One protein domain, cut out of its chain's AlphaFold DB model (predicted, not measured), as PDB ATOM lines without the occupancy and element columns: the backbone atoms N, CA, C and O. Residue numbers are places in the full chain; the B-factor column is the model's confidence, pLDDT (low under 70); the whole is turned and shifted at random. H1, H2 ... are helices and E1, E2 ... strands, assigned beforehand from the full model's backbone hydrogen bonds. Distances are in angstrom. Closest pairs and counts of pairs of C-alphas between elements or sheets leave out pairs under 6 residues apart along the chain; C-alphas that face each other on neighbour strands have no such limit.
ATOM      1  N   GLY A  72     129.233 131.728 179.576       81.81
ATOM      2  CA  GLY A  72     129.518 130.406 179.035       81.81
ATOM      3  C   GLY A  72     130.947 129.942 179.344       81.81
ATOM      4  O   GLY A  72     131.868 130.744 179.500       81.81
ATOM      5  N   SER A  73     131.163 128.627 179.419       86.31
ATOM      6  CA  SER A  73     132.493 128.032 179.557       86.31
ATOM      7  C   SER A  73     132.543 126.566 179.091       86.31
ATOM      8  O   SER A  73     131.665 125.751 179.411       86.31
ATOM      9  N   PRO A  74     133.615 126.157 178.384       92.56
ATOM     10  CA  PRO A  74     134.777 126.955 177.988       92.56
ATOM     11  C   PRO A  74     134.491 127.859 176.780       92.56
ATOM     12  O   PRO A  74     133.573 127.599 176.002       92.56
ATOM     13  N   ALA A  75     135.343 128.867 176.580       91.69
ATOM     14  CA  ALA A  75     135.427 129.572 175.305       91.69
ATOM     15  C   ALA A  75     135.973 128.622 174.225       91.69
ATOM     16  O   ALA A  75     137.051 128.034 174.386       91.69
ATOM     17  N   VAL A  76     135.241 128.487 173.122       96.12
ATOM     18  CA  VAL A  76     135.562 127.606 171.996       96.12
ATOM     19  C   VAL A  76     135.812 128.415 170.728       96.12
ATOM     20  O   VAL A  76     135.055 129.320 170.385       96.12
ATOM     21  N   PHE A  77     136.884 128.066 170.021       96.94
ATOM     22  CA  PHE A  77     137.246 128.614 168.717       96.94
ATOM     23  C   PHE A  77     137.031 127.530 167.679       96.94
ATOM     24  O   PHE A  77     137.609 126.449 167.799       96.94
ATOM     25  N   VAL A  78     136.191 127.802 166.688       97.69
ATOM     26  CA  VAL A  78     135.785 126.813 165.688       97.69
ATOM     27  C   VAL A  78     135.674 127.451 164.318       97.69
ATOM     28  O   VAL A  78     135.365 128.633 164.198       97.69
ATOM     29  N   GLY A  79     135.881 126.672 163.268       96.50
ATOM     30  CA  GLY A  79     135.718 127.166 161.910       96.50
ATOM     31  C   GLY A  79     136.488 126.341 160.908       96.50
ATOM     32  O   GLY A  79     137.046 125.296 161.240       96.50
ATOM     33  N   THR A  80     136.508 126.827 159.676       96.00
ATOM     34  CA  THR A  80     137.333 126.247 158.621       96.00
ATOM     35  C   THR A  80     138.692 126.937 158.631       96.00
ATOM     36  O   THR A  80     138.770 128.164 158.573       96.00
ATOM     37  N   ASP A  81     139.762 126.153 158.754       94.94
ATOM     38  CA  ASP A  81     141.130 126.653 158.636       94.94
ATOM     39  C   ASP A  81     141.354 127.151 157.195       94.94
ATOM     40  O   ASP A  81     141.181 126.366 156.257       94.94
ATOM     41  N   PRO A  82     141.706 128.433 156.979       92.38
ATOM     42  CA  PRO A  82     141.871 128.980 155.633       92.38
ATOM     43  C   PRO A  82     143.049 128.358 154.872       92.38
ATOM     44  O   PRO A  82     143.077 128.436 153.645       92.38
ATOM     45  N   VAL A  83     144.005 127.736 155.572       92.69
ATOM     46  CA  VAL A  83     145.218 127.180 154.963       92.69
ATOM     47  C   VAL A  83     144.953 125.818 154.328       92.69
ATOM     48  O   VAL A  83     145.417 125.562 153.219       92.69
ATOM     49  N   ASP A  84     144.223 124.930 155.009       94.94
ATOM     50  CA  ASP A  84     143.985 123.562 154.520       94.94
ATOM     51  C   ASP A  84     142.509 123.196 154.307       94.94
ATOM     52  O   ASP A  84     142.206 122.071 153.902       94.94
ATOM     53  N   GLY A  85     141.591 124.129 154.559       95.62
ATOM     54  CA  GLY A  85     140.159 123.959 154.332       95.62
ATOM     55  C   GLY A  85     139.484 122.972 155.284       95.62
ATOM     56  O   GLY A  85     138.338 122.585 155.043       95.62
ATOM     57  N   LYS A  86     140.157 122.525 156.351       96.88
ATOM     58  CA  LYS A  86     139.588 121.568 157.307       96.88
ATOM     59  C   LYS A  86     138.905 122.284 158.461       96.88
ATOM     60  O   LYS A  86     139.402 123.279 158.986       96.88
ATOM     61  N   PHE A  87     137.779 121.728 158.895       98.25
ATOM     62  CA  PHE A  87     137.127 122.176 160.117       98.25
ATOM     63  C   PHE A  87     137.992 121.846 161.337       98.25
ATOM     64  O   PHE A  87     138.525 120.739 161.434       98.25
ATOM     65  N   PHE A  88     138.097 122.784 162.273       98.38
ATOM     66  CA  PHE A  88     138.819 122.597 163.527       98.38
ATOM     67  C   PHE A  88     138.022 123.102 164.731       98.38
ATOM     68  O   PHE A  88     137.097 123.907 164.603       98.38
ATOM     69  N   VAL A  89     138.451 122.664 165.915       98.38
ATOM     70  CA  VAL A  89     138.061 123.228 167.210       98.38
ATOM     71  C   VAL A  89     139.286 123.485 168.087       98.38
ATOM     72  O   VAL A  89     140.332 122.854 167.927       98.38
ATOM     73  N   GLY A  90     139.172 124.385 169.055       96.50
ATOM     74  CA  GLY A  90     140.217 124.596 170.050       96.50
ATOM     75  C   GLY A  90     139.889 125.704 171.039       96.50
ATOM     76  O   GLY A  90     138.763 126.193 171.113       96.50
ATOM     77  N   THR A  91     140.899 126.106 171.804       94.56
ATOM     78  CA  THR A  91     140.846 127.295 172.666       94.56
ATOM     79  C   THR A  91     141.587 128.454 171.997       94.56
ATOM     80  O   THR A  91     142.026 128.350 170.856       94.56
ATOM     81  N   LYS A  92     141.833 129.554 172.714       90.25
ATOM     82  CA  LYS A  92     142.653 130.676 172.220       90.25
ATOM     83  C   LYS A  92     144.039 130.254 171.694       90.25
ATOM     84  O   LYS A  92     144.655 130.986 170.923       90.25
ATOM     85  N   ALA A  93     144.529 129.075 172.088       90.94
ATOM     86  CA  ALA A  93     145.778 128.498 171.599       90.94
ATOM     87  C   ALA A  93     145.790 128.180 170.087       90.94
ATOM     88  O   ALA A  93     146.861 127.918 169.541       90.94
ATOM     89  N   VAL A  94     144.652 128.253 169.389       92.94
ATOM     90  CA  VAL A  94     144.604 128.178 167.914       92.94
ATOM     91  C   VAL A  94     145.402 129.304 167.243       92.94
ATOM     92  O   VAL A  94     145.932 129.113 166.157       92.94
ATOM     93  N   PHE A  95     145.569 130.443 167.924       89.50
ATOM     94  CA  PHE A  95     146.360 131.589 167.456       89.50
ATOM     95  C   PHE A  95     147.801 131.589 167.991       89.50
ATOM     96  O   PHE A  95     148.471 132.626 168.021       89.50
ATOM     97  N   GLY A  96     148.278 130.448 168.499       85.50
ATOM     98  CA  GLY A  96     149.637 130.312 169.011       85.50
ATOM     99  C   GLY A  96     150.680 130.612 167.932       85.50
ATOM    100  O   GLY A  96     150.598 130.098 166.822       85.50
ATOM    101  N   LYS A  97     151.685 131.435 168.262       77.25
ATOM    102  CA  LYS A  97     152.782 131.764 167.330       77.25
ATOM    103  C   LYS A  97     153.715 130.578 167.060       77.25
ATOM    104  O   LYS A  97     154.235 130.467 165.960       77.25
ATOM    105  N   ASN A  98     153.938 129.731 168.069       78.31
ATOM    106  CA  ASN A  98     154.884 128.611 167.996       78.31
ATOM    107  C   ASN A  98     154.195 127.285 167.639       78.31
ATOM    108  O   ASN A  98     154.742 126.494 166.883       78.31
ATOM    109  N   GLU A  99     153.005 127.040 168.191       84.31
ATOM    110  CA  GLU A  99     152.183 125.862 167.894       84.31
ATOM    111  C   GLU A  99     150.712 126.297 167.858       84.31
ATOM    112  O   GLU A  99     150.180 126.784 168.859       84.31
ATOM    113  N   GLN A 100     150.071 126.145 166.698       89.88
ATOM    114  CA  GLN A 100     148.645 126.413 166.509       89.88
ATOM    115  C   GLN A 100     147.853 125.158 166.878       89.88
ATOM    116  O   GLN A 100     147.850 124.172 166.145       89.88
ATOM    117  N   LYS A 101     147.166 125.186 168.022       94.50
ATOM    118  CA  LYS A 101     146.419 124.026 168.543       94.50
ATOM    119  C   LYS A 101     145.001 123.934 167.962       94.50
ATOM    120  O   LYS A 101     144.020 123.867 168.705       94.50
ATOM    121  N   ALA A 102     144.890 123.981 166.635       96.19
ATOM    122  CA  ALA A 102     143.639 123.860 165.885       96.19
ATOM    123  C   ALA A 102     143.312 122.385 165.623       96.19
ATOM    124  O   ALA A 102     143.747 121.803 164.631       96.19
ATOM    125  N   ALA A 103     142.591 121.758 166.555       98.19
ATOM    126  CA  ALA A 103     142.338 120.322 166.542       98.19
ATOM    127  C   ALA A 103     141.316 119.938 165.470       98.19
ATOM    128  O   ALA A 103     140.185 120.423 165.481       98.19
ATOM    129  N   LYS A 104     141.714 119.047 164.559       98.06
ATOM    130  CA  LYS A 104     140.900 118.579 163.422       98.06
ATOM    131  C   LYS A 104     140.406 117.149 163.638       98.06
ATOM    132  O   LYS A 104     139.490 116.689 162.961       98.06
ATOM    133  N   THR A 105     141.008 116.445 164.592       98.31
ATOM    134  CA  THR A 105     140.686 115.068 164.965       98.31
ATOM    135  C   THR A 105     140.635 114.907 166.483       98.31
ATOM    136  O   THR A 105     141.210 115.701 167.227       98.31
ATOM    137  N   ASN A 106     140.006 113.831 166.962       98.12
ATOM    138  CA  ASN A 106     140.036 113.488 168.387       98.12
ATOM    139  C   ASN A 106     141.468 113.258 168.900       98.12
ATOM    140  O   ASN A 106     141.759 113.631 170.031       98.12
ATOM    141  N   ALA A 107     142.364 112.720 168.067       98.19
ATOM    142  CA  ALA A 107     143.766 112.520 168.427       98.19
ATOM    143  C   ALA A 107     144.503 113.852 168.652       98.19
ATOM    144  O   ALA A 107     145.298 113.966 169.585       98.19
ATOM    145  N   ASP A 108     144.202 114.879 167.849       98.12
ATOM    146  CA  ASP A 108     144.722 116.231 168.079       98.12
ATOM    147  C   ASP A 108     144.223 116.787 169.418       98.12
ATOM    148  O   ASP A 108     144.993 117.382 170.171       98.12
ATOM    149  N   ILE A 109     142.941 116.558 169.740       98.19
ATOM    150  CA  ILE A 109     142.353 116.987 171.016       98.19
ATOM    151  C   ILE A 109     143.038 116.280 172.188       98.19
ATOM    152  O   ILE A 109     143.436 116.940 173.143       98.19
ATOM    153  N   ASP A 110     143.238 114.967 172.096       97.81
ATOM    154  CA  ASP A 110     143.916 114.169 173.125       97.81
ATOM    155  C   ASP A 110     145.354 114.619 173.362       97.81
ATOM    156  O   ASP A 110     145.799 114.722 174.504       97.81
ATOM    157  N   LYS A 111     146.062 114.967 172.287       97.12
ATOM    158  CA  LYS A 111     147.431 115.473 172.360       97.12
ATOM    159  C   LYS A 111     147.509 116.872 172.972       97.12
ATOM    160  O   LYS A 111     148.396 117.145 173.779       97.12
ATOM    161  N   TRP A 112     146.644 117.790 172.547       96.75
ATOM    162  CA  TRP A 112     146.788 119.217 172.857       96.75
ATOM    163  C   TRP A 112     145.977 119.696 174.056       96.75
ATOM    164  O   TRP A 112     146.350 120.702 174.670       96.75
ATOM    165  N   TYR A 113     144.904 118.983 174.390       95.44
ATOM    166  CA  TYR A 113     143.950 119.311 175.443       95.44
ATOM    167  C   TYR A 113     143.669 118.065 176.306       95.44
ATOM    168  O   TYR A 113     142.554 117.552 176.285       95.44
ATOM    169  N   PRO A 114     144.650 117.554 177.074       93.12
ATOM    170  CA  PRO A 114     144.514 116.282 177.795       93.12
ATOM    171  C   PRO A 114     143.620 116.348 179.046       93.12
ATOM    172  O   PRO A 114     143.295 115.314 179.617       93.12
ATOM    173  N   GLY A 115     143.237 117.543 179.512       91.44
ATOM    174  CA  GLY A 115     142.407 117.687 180.713       91.44
ATOM    175  C   GLY A 115     140.999 117.134 180.495       91.44
ATOM    176  O   GLY A 115     140.305 117.614 179.603       91.44
ATOM    177  N   GLU A 116     140.571 116.176 181.322       84.44
ATOM    178  CA  GLU A 116     139.377 115.340 181.096       84.44
ATOM    179  C   GLU A 116     138.118 116.137 180.717       84.44
ATOM    180  O   GLU A 116     137.499 115.869 179.686       84.44
ATOM    181  N   GLY A 117     137.777 117.175 181.490       87.75
ATOM    182  CA  GLY A 117     136.582 117.987 181.235       87.75
ATOM    183  C   GLY A 117     136.652 118.799 179.935       87.75
ATOM    184  O   GLY A 117     135.708 118.803 179.147       87.75
ATOM    185  N   LEU A 118     137.778 119.477 179.679       92.00
ATOM    186  CA  LEU A 118     137.957 120.270 178.457       92.00
ATOM    187  C   LEU A 118     138.053 119.369 177.219       92.00
ATOM    188  O   LEU A 118     137.469 119.686 176.185       92.00
ATOM    189  N   ASN A 119     138.763 118.246 177.336       97.06
ATOM    190  CA  ASN A 119     138.940 117.256 176.280       97.06
ATOM    191  C   ASN A 119     137.587 116.742 175.774       97.06
ATOM    192  O   ASN A 119     137.290 116.848 174.583       97.06
ATOM    193  N   ALA A 120     136.743 116.252 176.687       96.00
ATOM    194  CA  ALA A 120     135.429 115.716 176.351       96.00
ATOM    195  C   ALA A 120     134.543 116.771 175.669       96.00
ATOM    196  O   ALA A 120     133.967 116.512 174.609       96.00
ATOM    197  N   LYS A 121     134.510 117.996 176.214       96.50
ATOM    198  CA  LYS A 121     133.762 119.119 175.631       96.50
ATOM    199  C   LYS A 121     134.243 119.473 174.220       96.50
ATOM    200  O   LYS A 121     133.417 119.676 173.331       96.50
ATOM    201  N   LEU A 122     135.556 119.508 173.979       97.94
ATOM    202  CA  LEU A 122     136.105 119.776 172.645       97.94
ATOM    203  C   LEU A 122     135.807 118.644 171.654       97.94
ATOM    204  O   LEU A 122     135.547 118.927 170.488       97.94
ATOM    205  N   LYS A 123     135.780 117.378 172.086       98.44
ATOM    206  CA  LYS A 123     135.383 116.251 171.220       98.44
ATOM    207  C   LYS A 123     133.922 116.351 170.789       98.44
ATOM    208  O   LYS A 123     133.612 116.150 169.613       98.44
ATOM    209  N   ILE A 124     133.031 116.714 171.716       98.12
ATOM    210  CA  ILE A 124     131.626 116.997 171.393       98.12
ATOM    211  C   ILE A 124     131.551 118.170 170.412       98.12
ATOM    212  O   ILE A 124     130.896 118.053 169.379       98.12
ATOM    213  N   ALA A 125     132.276 119.262 170.677       98.19
ATOM    214  CA  ALA A 125     132.325 120.420 169.790       98.19
ATOM    215  C   ALA A 125     132.806 120.053 168.373       98.19
ATOM    216  O   ALA A 125     132.183 120.467 167.400       98.19
ATOM    217  N   LEU A 126     133.856 119.236 168.240       98.50
ATOM    218  CA  LEU A 126     134.376 118.793 166.942       98.50
ATOM    219  C   LEU A 126     133.334 117.980 166.165       98.50
ATOM    220  O   LEU A 126     133.085 118.237 164.986       98.50
ATOM    221  N   SER A 127     132.701 117.020 166.839       98.19
ATOM    222  CA  SER A 127     131.677 116.159 166.244       98.19
ATOM    223  C   SER A 127     130.426 116.938 165.837       98.19
ATOM    224  O   SER A 127     129.893 116.747 164.747       98.19
ATOM    225  N   GLU A 128     129.941 117.824 166.704       98.38
ATOM    226  CA  GLU A 128     128.634 118.458 166.551       98.38
ATOM    227  C   GLU A 128     128.696 119.769 165.756       98.38
ATOM    228  O   GLU A 128     127.899 119.962 164.838       98.38
ATOM    229  N   LEU A 129     129.667 120.652 166.024       97.94
ATOM    230  CA  LEU A 129     129.739 121.968 165.373       97.94
ATOM    231  C   LEU A 129     130.232 121.892 163.922       97.94
ATOM    232  O   LEU A 129     129.885 122.757 163.117       97.94
ATOM    233  N   SER A 130     130.955 120.831 163.543       97.44
ATOM    234  CA  SER A 130     131.350 120.588 162.144       97.44
ATOM    235  C   SER A 130     130.145 120.432 161.204       97.44
ATOM    236  O   SER A 130     130.228 120.742 160.013       97.44
ATOM    237  N   LYS A 131     128.981 120.035 161.737       98.00
ATOM    238  CA  LYS A 131     127.731 119.850 160.981       98.00
ATOM    239  C   LYS A 131     127.087 121.171 160.547       98.00
ATOM    240  O   LYS A 131     126.267 121.176 159.629       98.00
ATOM    241  N   LEU A 132     127.457 122.287 161.179       97.06
ATOM    242  CA  LEU A 132     126.843 123.600 160.966       97.06
ATOM    243  C   LEU A 132     127.296 124.290 159.669       97.06
ATOM    244  O   LEU A 132     126.655 125.242 159.228       97.06
ATOM    245  N   GLY A 133     128.381 123.819 159.040       95.38
ATOM    246  CA  GLY A 133     128.923 124.420 157.817       95.38
ATOM    247  C   GLY A 133     129.633 125.762 158.039       95.38
ATOM    248  O   GLY A 133     129.595 126.620 157.157       95.38
ATOM    249  N   ILE A 134     130.264 125.951 159.202       95.06
ATOM    250  CA  ILE A 134     130.960 127.188 159.587       95.06
ATOM    251  C   ILE A 134     132.149 127.458 158.645       95.06
ATOM    252  O   ILE A 134     133.118 126.702 158.626       95.06
ATOM    253  N   GLN A 135     132.086 128.558 157.887       90.94
ATOM    254  CA  GLN A 135     133.127 128.935 156.915       90.94
ATOM    255  C   GLN A 135     134.236 129.805 157.519       90.94
ATOM    256  O   GLN A 135     135.410 129.564 157.279       90.94
ATOM    257  N   LYS A 136     133.874 130.828 158.300       92.31
ATOM    258  CA  LYS A 136     134.844 131.693 158.992       92.31
ATOM    259  C   LYS A 136     135.284 131.066 160.313       92.31
ATOM    260  O   LYS A 136     134.712 130.072 160.746       92.31
ATOM    261  N   VAL A 137     136.256 131.670 160.984       94.88
ATOM    262  CA  VAL A 137     136.575 131.299 162.365       94.88
ATOM    263  C   VAL A 137     135.676 132.092 163.308       94.88
ATOM    264  O   VAL A 137     135.586 133.314 163.216       94.88
ATOM    265  N   LEU A 138     134.979 131.389 164.192       95.31
ATOM    266  CA  LEU A 138     134.091 131.944 165.203       95.31
ATOM    267  C   LEU A 138     134.636 131.620 166.590       95.31
ATOM    268  O   LEU A 138     135.135 130.520 166.833       95.31
ATOM    269  N   GLN A 139     134.485 132.567 167.508       94.25
ATOM    270  CA  GLN A 139     134.605 132.316 168.937       94.25
ATOM    271  C   GLN A 139     133.227 132.428 169.575       94.25
ATOM    272  O   GLN A 139     132.471 133.370 169.305       94.25
ATOM    273  N   GLY A 140     132.926 131.462 170.429       91.50
ATOM    274  CA  GLY A 140     131.747 131.480 171.270       91.50
ATOM    275  C   GLY A 140     132.021 130.876 172.629       91.50
ATOM    276  O   GLY A 140     133.040 130.213 172.834       91.50
ATOM    277  N   ASP A 141     131.075 131.072 173.529       89.44
ATOM    278  CA  ASP A 141     131.113 130.491 174.858       89.44
ATOM    279  C   ASP A 141     130.139 129.313 174.918       89.44
ATOM    280  O   ASP A 141     128.976 129.402 174.502       89.44
ATOM    281  N   MET A 142     130.635 128.161 175.372       94.31
ATOM    282  CA  MET A 142     129.815 126.962 175.508       94.31
ATOM    283  C   MET A 142     128.853 127.125 176.684       94.31
ATOM    284  O   MET A 142     129.279 127.370 177.808       94.31
ATOM    285  N   MET A 143     127.561 126.949 176.432       89.81
ATOM    286  CA  MET A 143     126.517 127.097 177.445       89.81
ATOM    287  C   MET A 143     126.202 125.777 178.138       89.81
ATOM    288  O   MET A 143     126.000 125.733 179.346       89.81
ATOM    289  N   PHE A 144     126.173 124.685 177.381       93.69
ATOM    290  CA  PHE A 144     125.904 123.366 177.934       93.69
ATOM    291  C   PHE A 144     126.417 122.262 177.012       93.69
ATOM    292  O   PHE A 144     126.579 122.442 175.803       93.69
ATOM    293  N   THR A 145     126.606 121.091 177.601       96.12
ATOM    294  CA  THR A 145     126.541 119.790 176.926       96.12
ATOM    295  C   THR A 145     125.366 119.017 177.520       96.12
ATOM    296  O   THR A 145     124.898 119.387 178.593       96.12
ATOM    297  N   THR A 146     124.879 117.955 176.873       92.81
ATOM    298  CA  THR A 146     123.746 117.167 177.415       92.81
ATOM    299  C   THR A 146     123.937 116.805 178.888       92.81
ATOM    300  O   THR A 146     123.031 117.007 179.687       92.81
ATOM    301  N   ASP A 147     125.144 116.379 179.259       90.44
ATOM    302  CA  ASP A 147     125.455 115.915 180.616       90.44
ATOM    303  C   ASP A 147     125.479 117.037 181.671       90.44
ATOM    304  O   ASP A 147     125.573 116.754 182.860       90.44
ATOM    305  N   SER A 148     125.423 118.310 181.256       90.81
ATOM    306  CA  SER A 148     125.391 119.463 182.165       90.81
ATOM    307  C   SER A 148     123.998 120.077 182.325       90.81
ATOM    308  O   SER A 148     123.879 121.119 182.970       90.81
ATOM    309  N   ILE A 149     122.974 119.509 181.681       91.62
ATOM    310  CA  ILE A 149     121.586 119.955 181.822       91.62
ATOM    311  C   ILE A 149     120.963 119.226 183.015       91.62
ATOM    312  O   ILE A 149     120.971 118.000 183.083       91.62
ATOM    313  N   GLU A 150     120.386 119.993 183.931       91.94
ATOM    314  CA  GLU A 150     119.615 119.507 185.072       91.94
ATOM    315  C   GLU A 150     118.135 119.890 184.894       91.94
ATOM    316  O   GLU A 150     117.802 120.814 184.151       91.94
ATOM    317  N   GLU A 151     117.231 119.200 185.587       91.94
ATOM    318  CA  GLU A 151     115.854 119.667 185.772       91.94
ATOM    319  C   GLU A 151     115.715 120.240 187.184       91.94
ATOM    320  O   GLU A 151     116.210 119.677 188.161       91.94
ATOM    321  N   SER A 152     115.072 121.395 187.309       85.06
ATOM    322  CA  SER A 152     114.854 122.071 188.586       85.06
ATOM    323  C   SER A 152     113.506 122.777 188.584       85.06
ATOM    324  O   SER A 152     113.071 123.318 187.571       85.06
ATOM    325  N   ASN A 153     112.844 122.806 189.739       83.56
ATOM    326  CA  ASN A 153     111.672 123.648 189.926       83.56
ATOM    327  C   ASN A 153     112.127 125.040 190.381       83.56
ATOM    328  O   ASN A 153     112.779 125.169 191.420       83.56
ATOM    329  N   ILE A 154     111.797 126.071 189.606       73.38
ATOM    330  CA  ILE A 154     112.098 127.462 189.940       73.38
ATOM    331  C   ILE A 154     110.776 128.206 190.091       73.38
ATOM    332  O   ILE A 154     110.027 128.361 189.134       73.38
ATOM    333  N   ASN A 155     110.493 128.680 191.308       72.50
ATOM    334  CA  ASN A 155     109.271 129.426 191.637       72.50
ATOM    335  C   ASN A 155     107.959 128.710 191.247       72.50
ATOM    336  O   ASN A 155     106.983 129.360 190.882       72.50
ATOM    337  N   GLY A 156     107.918 127.379 191.340       78.00
ATOM    338  CA  GLY A 156     106.746 126.570 190.994       78.00
ATOM    339  C   GLY A 156     106.711 126.103 189.537       78.00
ATOM    340  O   GLY A 156     105.898 125.240 189.217       78.00
ATOM    341  N   GLU A 157     107.600 126.601 188.675       80.12
ATOM    342  CA  GLU A 157     107.691 126.223 187.264       80.12
ATOM    343  C   GLU A 157     108.801 125.187 187.039       80.12
ATOM    344  O   GLU A 157     109.903 125.296 187.582       80.12
ATOM    345  N   ALA A 158     108.503 124.152 186.252       87.38
ATOM    346  CA  ALA A 158     109.478 123.134 185.887       87.38
ATOM    347  C   ALA A 158     110.403 123.672 184.786       87.38
ATOM    348  O   ALA A 158     109.958 124.004 183.683       87.38
ATOM    349  N   CYS A 159     111.698 123.738 185.080       83.50
ATOM    350  CA  CYS A 159     112.706 124.307 184.201       83.50
ATOM    351  C   CYS A 159     113.830 123.308 183.940       83.50
ATOM    352  O   CYS A 159     114.202 122.523 184.811       83.50
ATOM    353  N   ILE A 160     114.422 123.400 182.753       86.81
ATOM    354  CA  ILE A 160     115.783 122.916 182.549       86.81
ATOM    355  C   ILE A 160     116.748 123.983 183.046       86.81
ATOM    356  O   ILE A 160     116.508 125.179 182.855       86.81
ATOM    357  N   THR A 161     117.838 123.558 183.666       85.00
ATOM    358  CA  THR A 161     118.893 124.432 184.160       85.00
ATOM    359  C   THR A 161     120.255 123.980 183.671       85.00
ATOM    360  O   THR A 161     120.509 122.798 183.465       85.00
ATOM    361  N   PHE A 162     121.157 124.933 183.473       86.88
ATOM    362  CA  PHE A 162     122.566 124.658 183.208       86.88
ATOM    363  C   PHE A 162     123.413 125.801 183.764       86.88
ATOM    364  O   PHE A 162     123.022 126.966 183.701       86.88
ATOM    365  N   THR A 163     124.571 125.467 184.329       84.31
ATOM    366  CA  THR A 163     125.515 126.435 184.914       84.31
ATOM    367  C   THR A 163     126.854 126.273 184.198       84.31
ATOM    368  O   THR A 163     127.677 125.467 184.630       84.31
ATOM    369  N   PRO A 164     127.070 126.959 183.062       82.94
ATOM    370  CA  PRO A 164     128.272 126.753 182.259       82.94
ATOM    371  C   PRO A 164     129.536 127.172 183.011       82.94
ATOM    372  O   PRO A 164     130.572 126.514 182.904       82.94
ATOM    373  N   ASN A 165     129.431 128.264 183.769       80.88
ATOM    374  CA  ASN A 165     130.478 128.786 184.625       80.88
ATOM    375  C   ASN A 165     129.909 129.125 186.009       80.88
ATOM    376  O   ASN A 165     129.916 128.287 186.907       80.88
ATOM    377  N   THR A 166     129.386 130.334 186.176       70.38
ATOM    378  CA  THR A 166     129.017 130.901 187.473       70.38
ATOM    379  C   THR A 166     127.513 131.165 187.585       70.38
ATOM    380  O   THR A 166     126.910 130.927 188.631       70.38
ATOM    381  N   ILE A 167     126.899 131.656 186.511       69.38
ATOM    382  CA  ILE A 167     125.472 131.932 186.395       69.38
ATOM    383  C   ILE A 167     124.754 130.650 185.967       69.38
ATOM    384  O   ILE A 167     125.108 130.015 184.974       69.38
ATOM    385  N   THR A 168     123.717 130.280 186.711       76.31
ATOM    386  CA  THR A 168     122.748 129.266 186.306       76.31
ATOM    387  C   THR A 168     121.714 129.897 185.385       76.31
ATOM    388  O   THR A 168     121.035 130.854 185.748       76.31
ATOM    389  N   TYR A 169     121.551 129.324 184.206       75.25
ATOM    390  CA  TYR A 169     120.478 129.654 183.281       75.25
ATOM    391  C   TYR A 169     119.317 128.700 183.512       75.25
ATOM    392  O   TYR A 169     119.547 127.511 183.730       75.25
ATOM    393  N   ALA A 170     118.090 129.208 183.450       75.38
ATOM    394  CA  ALA A 170     116.896 128.387 183.528       75.38
ATOM    395  C   ALA A 170     115.898 128.723 182.429       75.38
ATOM    396  O   ALA A 170     115.644 129.890 182.119       75.38
ATOM    397  N   VAL A 171     115.317 127.673 181.865       73.88
ATOM    398  CA  VAL A 171     114.375 127.758 180.757       73.88
ATOM    399  C   VAL A 171     113.185 126.852 181.063       73.88
ATOM    400  O   VAL A 171     113.409 125.678 181.368       73.88
ATOM    401  N   PRO A 172     111.933 127.333 180.963       76.31
ATOM    402  CA  PRO A 172     110.764 126.483 181.154       76.31
ATOM    403  C   PRO A 172     110.794 125.265 180.234       76.31
ATOM    404  O   PRO A 172     111.003 125.393 179.023       76.31
ATOM    405  N   ILE A 173     110.561 124.086 180.805       84.94
ATOM    406  CA  ILE A 173     110.656 122.793 180.116       84.94
ATOM    407  C   ILE A 173     109.770 122.750 178.862       84.94
ATOM    408  O   ILE A 173     110.208 122.289 177.802       84.94
ATOM    409  N   ASP A 174     108.551 123.277 178.962       81.94
ATOM    410  CA  ASP A 174     107.542 123.211 177.900       81.94
ATOM    411  C   ASP A 174     107.632 124.352 176.879       81.94
ATOM    412  O   ASP A 174     106.906 124.350 175.879       81.94
ATOM    413  N   SER A 175     108.554 125.299 177.077       75.06
ATOM    414  CA  SER A 175     108.832 126.342 176.088       75.06
ATOM    415  C   SER A 175     109.490 125.764 174.827       75.06
ATOM    416  O   SER A 175     110.189 124.750 174.871       75.06
ATOM    417  N   GLU A 176     109.319 126.431 173.683       75.69
ATOM    418  CA  GLU A 176     109.943 126.006 172.417       75.69
ATOM    419  C   GLU A 176     111.478 125.961 172.505       75.69
ATOM    420  O   GLU A 176     112.122 125.043 171.986       75.69
ATOM    421  N   ILE A 177     112.075 126.910 173.230       76.94
ATOM    422  CA  ILE A 177     113.514 126.916 173.505       76.94
ATOM    423  C   ILE A 177     113.910 125.774 174.454       76.94
ATOM    424  O   ILE A 177     114.906 125.104 174.193       76.94
ATOM    425  N   GLY A 178     113.105 125.465 175.477       80.12
ATOM    426  CA  GLY A 178     113.331 124.333 176.382       80.12
ATOM    427  C   GLY A 178     113.303 122.982 175.662       80.12
ATOM    428  O   GLY A 178     114.171 122.135 175.876       80.12
ATOM    429  N   LYS A 179     112.363 122.790 174.728       85.56
ATOM    430  CA  LYS A 179     112.317 121.605 173.850       85.56
ATOM    431  C   LYS A 179     113.557 121.508 172.960       85.56
ATOM    432  O   LYS A 179     114.142 120.433 172.849       85.56
ATOM    433  N   THR A 180     113.979 122.629 172.371       85.19
ATOM    434  CA  THR A 180     115.163 122.682 171.499       85.19
ATOM    435  C   THR A 180     116.443 122.344 172.266       85.19
ATOM    436  O   THR A 180     117.233 121.522 171.809       85.19
ATOM    437  N   ILE A 181     116.637 122.933 173.450       88.50
ATOM    438  CA  ILE A 181     117.819 122.688 174.285       88.50
ATOM    439  C   ILE A 181     117.894 121.217 174.710       88.50
ATOM    440  O   ILE A 181     118.963 120.623 174.616       88.50
ATOM    441  N   ARG A 182     116.771 120.594 175.096       90.06
ATOM    442  CA  ARG A 182     116.750 119.169 175.483       90.06
ATOM    443  C   ARG A 182     117.116 118.209 174.354       90.06
ATOM    444  O   ARG A 182     117.623 117.125 174.622       90.06
ATOM    445  N   GLN A 183     116.855 118.579 173.102       93.19
ATOM    446  CA  GLN A 183     117.251 117.771 171.946       93.19
ATOM    447  C   GLN A 183     118.740 117.944 171.590       93.19
ATOM    448  O   GLN A 183     119.344 117.061 170.971       93.19
ATOM    449  N   ALA A 184     119.334 119.076 171.969       95.56
ATOM    450  CA  ALA A 184     120.696 119.420 171.614       95.56
ATOM    451  C   ALA A 184     121.734 118.660 172.457       95.56
ATOM    452  O   ALA A 184     121.583 118.436 173.657       95.56
ATOM    453  N   LYS A 185     122.847 118.303 171.812       97.75
ATOM    454  CA  LYS A 185     124.022 117.710 172.461       97.75
ATOM    455  C   LYS A 185     124.988 118.743 173.016       97.75
ATOM    456  O   LYS A 185     125.753 118.466 173.938       97.75
ATOM    457  N   ILE A 186     124.964 119.925 172.414       97.69
ATOM    458  CA  ILE A 186     125.822 121.051 172.741       97.69
ATOM    459  C   ILE A 186     125.063 122.351 172.492       97.69
ATOM    460  O   ILE A 186     124.322 122.466 171.510       97.69
ATOM    461  N   GLY A 187     125.279 123.315 173.381       95.50
ATOM    462  CA  GLY A 187     124.838 124.691 173.248       95.50
ATOM    463  C   GLY A 187     126.022 125.648 173.198       95.50
ATOM    464  O   GLY A 187     126.873 125.589 174.085       95.50
ATOM    465  N   VAL A 188     126.088 126.538 172.204       94.31
ATOM    466  CA  VAL A 188     127.148 127.562 172.100       94.31
ATOM    467  C   VAL A 188     126.562 128.906 171.687       94.31
ATOM    468  O   VAL A 188     125.797 128.971 170.728       94.31
ATOM    469  N   VAL A 189     126.971 129.984 172.359       88.94
ATOM    470  CA  VAL A 189     126.675 131.349 171.908       88.94
ATOM    471  C   VAL A 189     127.914 131.965 171.270       88.94
ATOM    472  O   VAL A 189     128.917 132.196 171.941       88.94
ATOM    473  N   PHE A 190     127.857 132.242 169.968       89.94
ATOM    474  CA  PHE A 190     128.953 132.870 169.231       89.94
ATOM    475  C   PHE A 190     128.911 134.392 169.352       89.94
ATOM    476  O   PHE A 190     127.871 135.017 169.152       89.94
ATOM    477  N   HIS A 191     130.058 135.010 169.627       81.75
ATOM    478  CA  HIS A 191     130.129 136.449 169.904       81.75
ATOM    479  C   HIS A 191     131.258 137.181 169.160       81.75
ATOM    480  O   HIS A 191     131.256 138.412 169.124       81.75
ATOM    481  N   THR A 192     132.200 136.464 168.538       85.12
ATOM    482  CA  THR A 192     133.297 137.070 167.760       85.12
ATOM    483  C   THR A 192     133.515 136.308 166.459       85.12
ATOM    484  O   THR A 192     133.527 135.075 166.449       85.12
ATOM    485  N   THR A 193     133.754 137.042 165.376       90.25
ATOM    486  CA  THR A 193     134.202 136.501 164.089       90.25
ATOM    487  C   THR A 193     135.667 136.857 163.866       90.25
ATOM    488  O   THR A 193     136.108 137.943 164.224       90.25
ATOM    489  N   TYR A 194     136.422 135.957 163.253       91.06
ATOM    490  CA  TYR A 194     137.818 136.159 162.893       91.06
ATOM    491  C   TYR A 194     137.995 136.071 161.377       91.06
ATOM    492  O   TYR A 194     137.411 135.206 160.714       91.06
ATOM    493  N   SER A 195     138.798 136.985 160.834       89.44
ATOM    494  CA  SER A 195     139.108 137.093 159.407       89.44
ATOM    495  C   SER A 195     140.620 137.249 159.200       89.44
ATOM    496  O   SER A 195     141.270 138.035 159.885       89.44
ATOM    497  N   GLY A 196     141.195 136.475 158.279       90.19
ATOM    498  CA  GLY A 196     142.630 136.464 157.972       90.19
ATOM    499  C   GLY A 196     142.982 135.334 157.006       90.19
ATOM    500  O   GLY A 196     142.155 134.449 156.770       90.19
ATOM    501  N   GLU A 197     144.183 135.384 156.435       91.12
ATOM    502  CA  GLU A 197     144.677 134.362 155.499       91.12
ATOM    503  C   GLU A 197     145.240 133.146 156.240       91.12
ATOM    504  O   GLU A 197     145.213 132.032 155.722       91.12
ATOM    505  N   THR A 198     145.704 133.337 157.478       90.44
ATOM    506  CA  THR A 198     146.204 132.273 158.352       90.44
ATOM    507  C   THR A 198     145.616 132.424 159.748       90.44
ATOM    508  O   THR A 198     145.269 133.524 160.160       90.44
ATOM    509  N   LEU A 199     145.541 131.348 160.539       88.25
ATOM    510  CA  LEU A 199     145.028 131.455 161.914       88.25
ATOM    511  C   LEU A 199     145.811 132.490 162.744       88.25
ATOM    512  O   LEU A 199     145.222 133.269 163.484       88.25
ATOM    513  N   SER A 200     147.134 132.555 162.597       86.25
ATOM    514  CA  SER A 200     147.987 133.455 163.384       86.25
ATOM    515  C   SER A 200     147.844 134.948 163.080       86.25
ATOM    516  O   SER A 200     148.207 135.755 163.937       86.25
ATOM    517  N   ASP A 201     147.374 135.322 161.887       85.50
ATOM    518  CA  ASP A 201     147.243 136.725 161.462       85.50
ATOM    519  C   ASP A 201     145.805 137.254 161.528       85.50
ATOM    520  O   ASP A 201     145.578 138.444 161.275       85.50
ATOM    521  N   MET A 202     144.853 136.395 161.909       87.25
ATOM    522  CA  MET A 202     143.448 136.766 161.932       87.25
ATOM    523  C   MET A 202     143.178 137.939 162.866       87.25
ATOM    524  O   MET A 202     143.673 138.019 163.995       87.25
ATOM    525  N   LYS A 203     142.298 138.823 162.407       84.75
ATOM    526  CA  LYS A 203     141.781 139.953 163.171       84.75
ATOM    527  C   LYS A 203     140.413 139.605 163.731       84.75
ATOM    528  O   LYS A 203     139.596 138.981 163.058       84.75
ATOM    529  N   ALA A 204     140.187 140.007 164.975       83.25
ATOM    530  CA  ALA A 204     138.908 139.843 165.643       83.25
ATOM    531  C   ALA A 204     137.945 140.963 165.234       83.25
ATOM    532  O   ALA A 204     138.284 142.144 165.314       83.25
ATOM    533  N   GLU A 205     136.726 140.582 164.883       81.00
ATOM    534  CA  GLU A 205     135.587 141.462 164.657       81.00
ATOM    535  C   GLU A 205     134.495 141.095 165.670       81.00
ATOM    536  O   GLU A 205     134.102 139.931 165.788       81.00
ATOM    537  N   PHE A 206     134.025 142.082 166.440       71.88
ATOM    538  CA  PHE A 206     132.931 141.865 167.388       71.88
ATOM    539  C   PHE A 206     131.640 141.520 166.648       71.88
ATOM    540  O   PHE A 206     131.283 142.165 165.662       71.88
ATOM    541  N   GLY A 207     130.933 140.523 167.176       72.69
ATOM    542  CA  GLY A 207     129.746 139.959 166.562       72.69
ATOM    543  C   GLY A 207     130.048 138.694 165.762       72.69
ATOM    544  O   GLY A 207     131.059 138.562 165.069       72.69
ATOM    545  N   ALA A 208     129.129 137.744 165.850       79.19
ATOM    546  CA  ALA A 208     129.066 136.576 164.990       79.19
ATOM    547  C   ALA A 208     127.628 136.447 164.505       79.19
ATOM    548  O   ALA A 208     126.706 136.736 165.256       79.19
ATOM    549  N   SER A 209     127.423 136.045 163.253       79.56
ATOM    550  CA  SER A 209     126.074 135.765 162.761       79.56
ATOM    551  C   SER A 209     125.892 134.269 162.599       79.56
ATOM    552  O   SER A 209     126.622 133.634 161.836       79.56
ATOM    553  N   VAL A 210     124.887 133.722 163.281       84.31
ATOM    554  CA  VAL A 210     124.527 132.300 163.166       84.31
ATOM    555  C   VAL A 210     123.474 132.031 162.090       84.31
ATOM    556  O   VAL A 210     123.211 130.881 161.759       84.31
ATOM    557  N   ASN A 211     122.904 133.076 161.481       83.44
ATOM    558  CA  ASN A 211     121.798 132.961 160.518       83.44
ATOM    559  C   ASN A 211     122.138 132.140 159.265       83.44
ATOM    560  O   ASN A 211     121.246 131.556 158.655       83.44
ATOM    561  N   ASN A 212     123.416 132.097 158.885       87.25
ATOM    562  CA  ASN A 212     123.890 131.347 157.721       87.25
ATOM    563  C   ASN A 212     124.322 129.911 158.066       87.25
ATOM    564  O   ASN A 212     124.762 129.179 157.180       87.25
ATOM    565  N   LEU A 213     124.244 129.507 159.338       93.06
ATOM    566  CA  LEU A 213     124.607 128.163 159.772       93.06
ATOM    567  C   LEU A 213     123.467 127.180 159.499       93.06
ATOM    568  O   LEU A 213     122.282 127.514 159.589       93.06
ATOM    569  N   LYS A 214     123.824 125.934 159.179       95.06
ATOM    570  CA  LYS A 214     122.840 124.858 159.022       95.06
ATOM    571  C   LYS A 214     122.142 124.608 160.358       95.06
ATOM    572  O   LYS A 214     122.799 124.457 161.383       95.06
ATOM    573  N   LYS A 215     120.814 124.493 160.336       92.06
ATOM    574  CA  LYS A 215     120.034 124.092 161.512       92.06
ATOM    575  C   LYS A 215     120.186 122.589 161.725       92.06
ATOM    576  O   LYS A 215     119.751 121.803 160.886       92.06
ATOM    577  N   VAL A 216     120.814 122.198 162.830       96.12
ATOM    578  CA  VAL A 216     121.067 120.797 163.180       96.12
ATOM    579  C   VAL A 216     120.407 120.525 164.533       96.12
ATOM    580  O   VAL A 216     120.797 121.164 165.501       96.12
ATOM    581  N   PRO A 217     119.443 119.591 164.650       94.94
ATOM    582  CA  PRO A 217     118.702 119.388 165.902       94.94
ATOM    583  C   PRO A 217     119.571 119.005 167.108       94.94
ATOM    584  O   PRO A 217     119.212 119.295 168.241       94.94
ATOM    585  N   SER A 218     120.724 118.372 166.873       97.38
ATOM    586  CA  SER A 218     121.683 118.030 167.929       97.38
ATOM    587  C   SER A 218     122.567 119.202 168.366       97.38
ATOM    588  O   SER A 218     123.462 119.005 169.184       97.38
ATOM    589  N   VAL A 219     122.346 120.408 167.843       96.25
ATOM    590  CA  VAL A 219     123.163 121.585 168.132       96.25
ATOM    591  C   VAL A 219     122.266 122.789 168.368       96.25
ATOM    592  O   VAL A 219     121.554 123.238 167.472       96.25
ATOM    593  N   TRP A 220     122.349 123.357 169.565       93.69
ATOM    594  CA  TRP A 220     121.796 124.673 169.832       93.69
ATOM    595  C   TRP A 220     122.902 125.707 169.640       93.69
ATOM    596  O   TRP A 220     123.969 125.621 170.249       93.69
ATOM    597  N   VAL A 221     122.668 126.675 168.764       91.12
ATOM    598  CA  VAL A 221     123.556 127.825 168.614       91.12
ATOM    599  C   VAL A 221     122.746 129.090 168.652       91.12
ATOM    600  O   VAL A 221     121.656 129.151 168.078       91.12
ATOM    601  N   ASP A 222     123.326 130.103 169.273       83.56
ATOM    602  CA  ASP A 222     122.854 131.460 169.109       83.56
ATOM    603  C   ASP A 222     124.014 132.421 168.835       83.56
ATOM    604  O   ASP A 222     125.183 132.084 169.033       83.56
ATOM    605  N   ASP A 223     123.708 133.606 168.323       78.75
ATOM    606  CA  ASP A 223     124.616 134.731 168.384       78.75
ATOM    607  C   ASP A 223     124.394 135.524 169.669       78.75
ATOM    608  O   ASP A 223     123.313 135.556 170.250       78.75
ATOM    609  N   ALA A 224     125.450 136.181 170.136       71.12
ATOM    610  CA  ALA A 224     125.359 137.040 171.306       71.12
ATOM    611  C   ALA A 224     124.587 138.330 171.020       71.12
ATOM    612  O   ALA A 224     124.491 139.166 171.916       71.12
TER     613      ALA A 224
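AT A GLANCE: This is residues 72 to 224 of the 421 residues of an uncharacterized protein of Euryarchaeota archaeon (UniProt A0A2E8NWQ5). A strongly twisted, branched sheet of six strands, E1, E2, E3, E7, E8 and E9, curls round the long helix H3 and makes the larger lobe. A small sheet of three strands, E4, E5 and E6, makes the other end of the elongated domain, and H4 packs on both sheets where they come together. The printed part has 153 residues and is of the mixed class, with four named helices and nine named strands in the order E1 E2 H1 H2 H3 E3 E4 E5 E6 H4 E7 E8 E9. Both sheets are antiparallel but for the parallel pair E7 and E9. The whole is compact, with a radius of gyration of the C-alphas of 15.8 A, and spans 53 by 32 by 24 A.

IN THESE COORDINATES: In the six-stranded sheet, E1 is residues 75 to 80, 17.1 A long, beginning at C-alpha 75 (135.427, 129.572, 175.305). E2 is residues 87 to 90, E3 137 to 145 at 21.1 A, E7 186 to 195 at 24.7 A, E8 203 to 206, and E9 219 to 223, ending at C-alpha 223 (124.616, 134.731, 168.384). E3 bends by 65 degrees at residue 141 and E7 by 68 degrees at residue 191. H3, residues 116 to 132, is 25.1 A long, with a kink of 28 degrees near residue 126. H1 is residues 92 to 95, H2 106 to 112 and H4 176 to 183. E4 is residues 150 to 154, E5 157 to 162 at 15.5 A, and E6 168 to 172.

HOW THE PARTS SIT: E7 has E3 on one side and E8 and E9 on the other; N 189 and O 141 are 3.0 A apart, N 193 and O 205 2.9 A, and N 190 and O 222 2.8 A. E1 has E3 on one side, with N 78 and O 138 at 2.9 A, and E2 on the other, with N 77 and O 90 at 2.9 A. The sheet curls round H3; the closest C-alphas of E2 and H3 are those of Val 89 and Leu 126, 5.8 A. H3 touches H2 with residues 119 to 126 alone, at a steep tilt of 47 degrees, opposite ways; Asn 106 and Lys 123 have the closest C-alphas, 6.1 A. H2 only grazes the sheet with residues 108 to 112, and H1 is over E1 at a height over the sheet of 8.7 A. E4, E5 and E6 form a meander, each strand the antiparallel neighbour of the one before; N 152 and O 159 are 2.9 A apart, N 171 and O 160 2.9 A. H4 is on both sheets; its closest C-alphas are Gly 178 to Val 171 of E6, 5.7 A, and Ile 181 to Trp 220 of E9, 6.3 A. Every O i to N i+4 pair is within hydrogen-bond range in H2 and H4, and 10 of 13 in H3; H1 is too short for one.

THE WHOLE: The C-alphas farthest apart are those of Asn 98 and Gly 156, 53.4 A. The printed part has no cut. The link from E8 to E9, residues 207 to 218, is long. The mean pLDDT of the printed part is 89.6, and residue 167 alone is under 70.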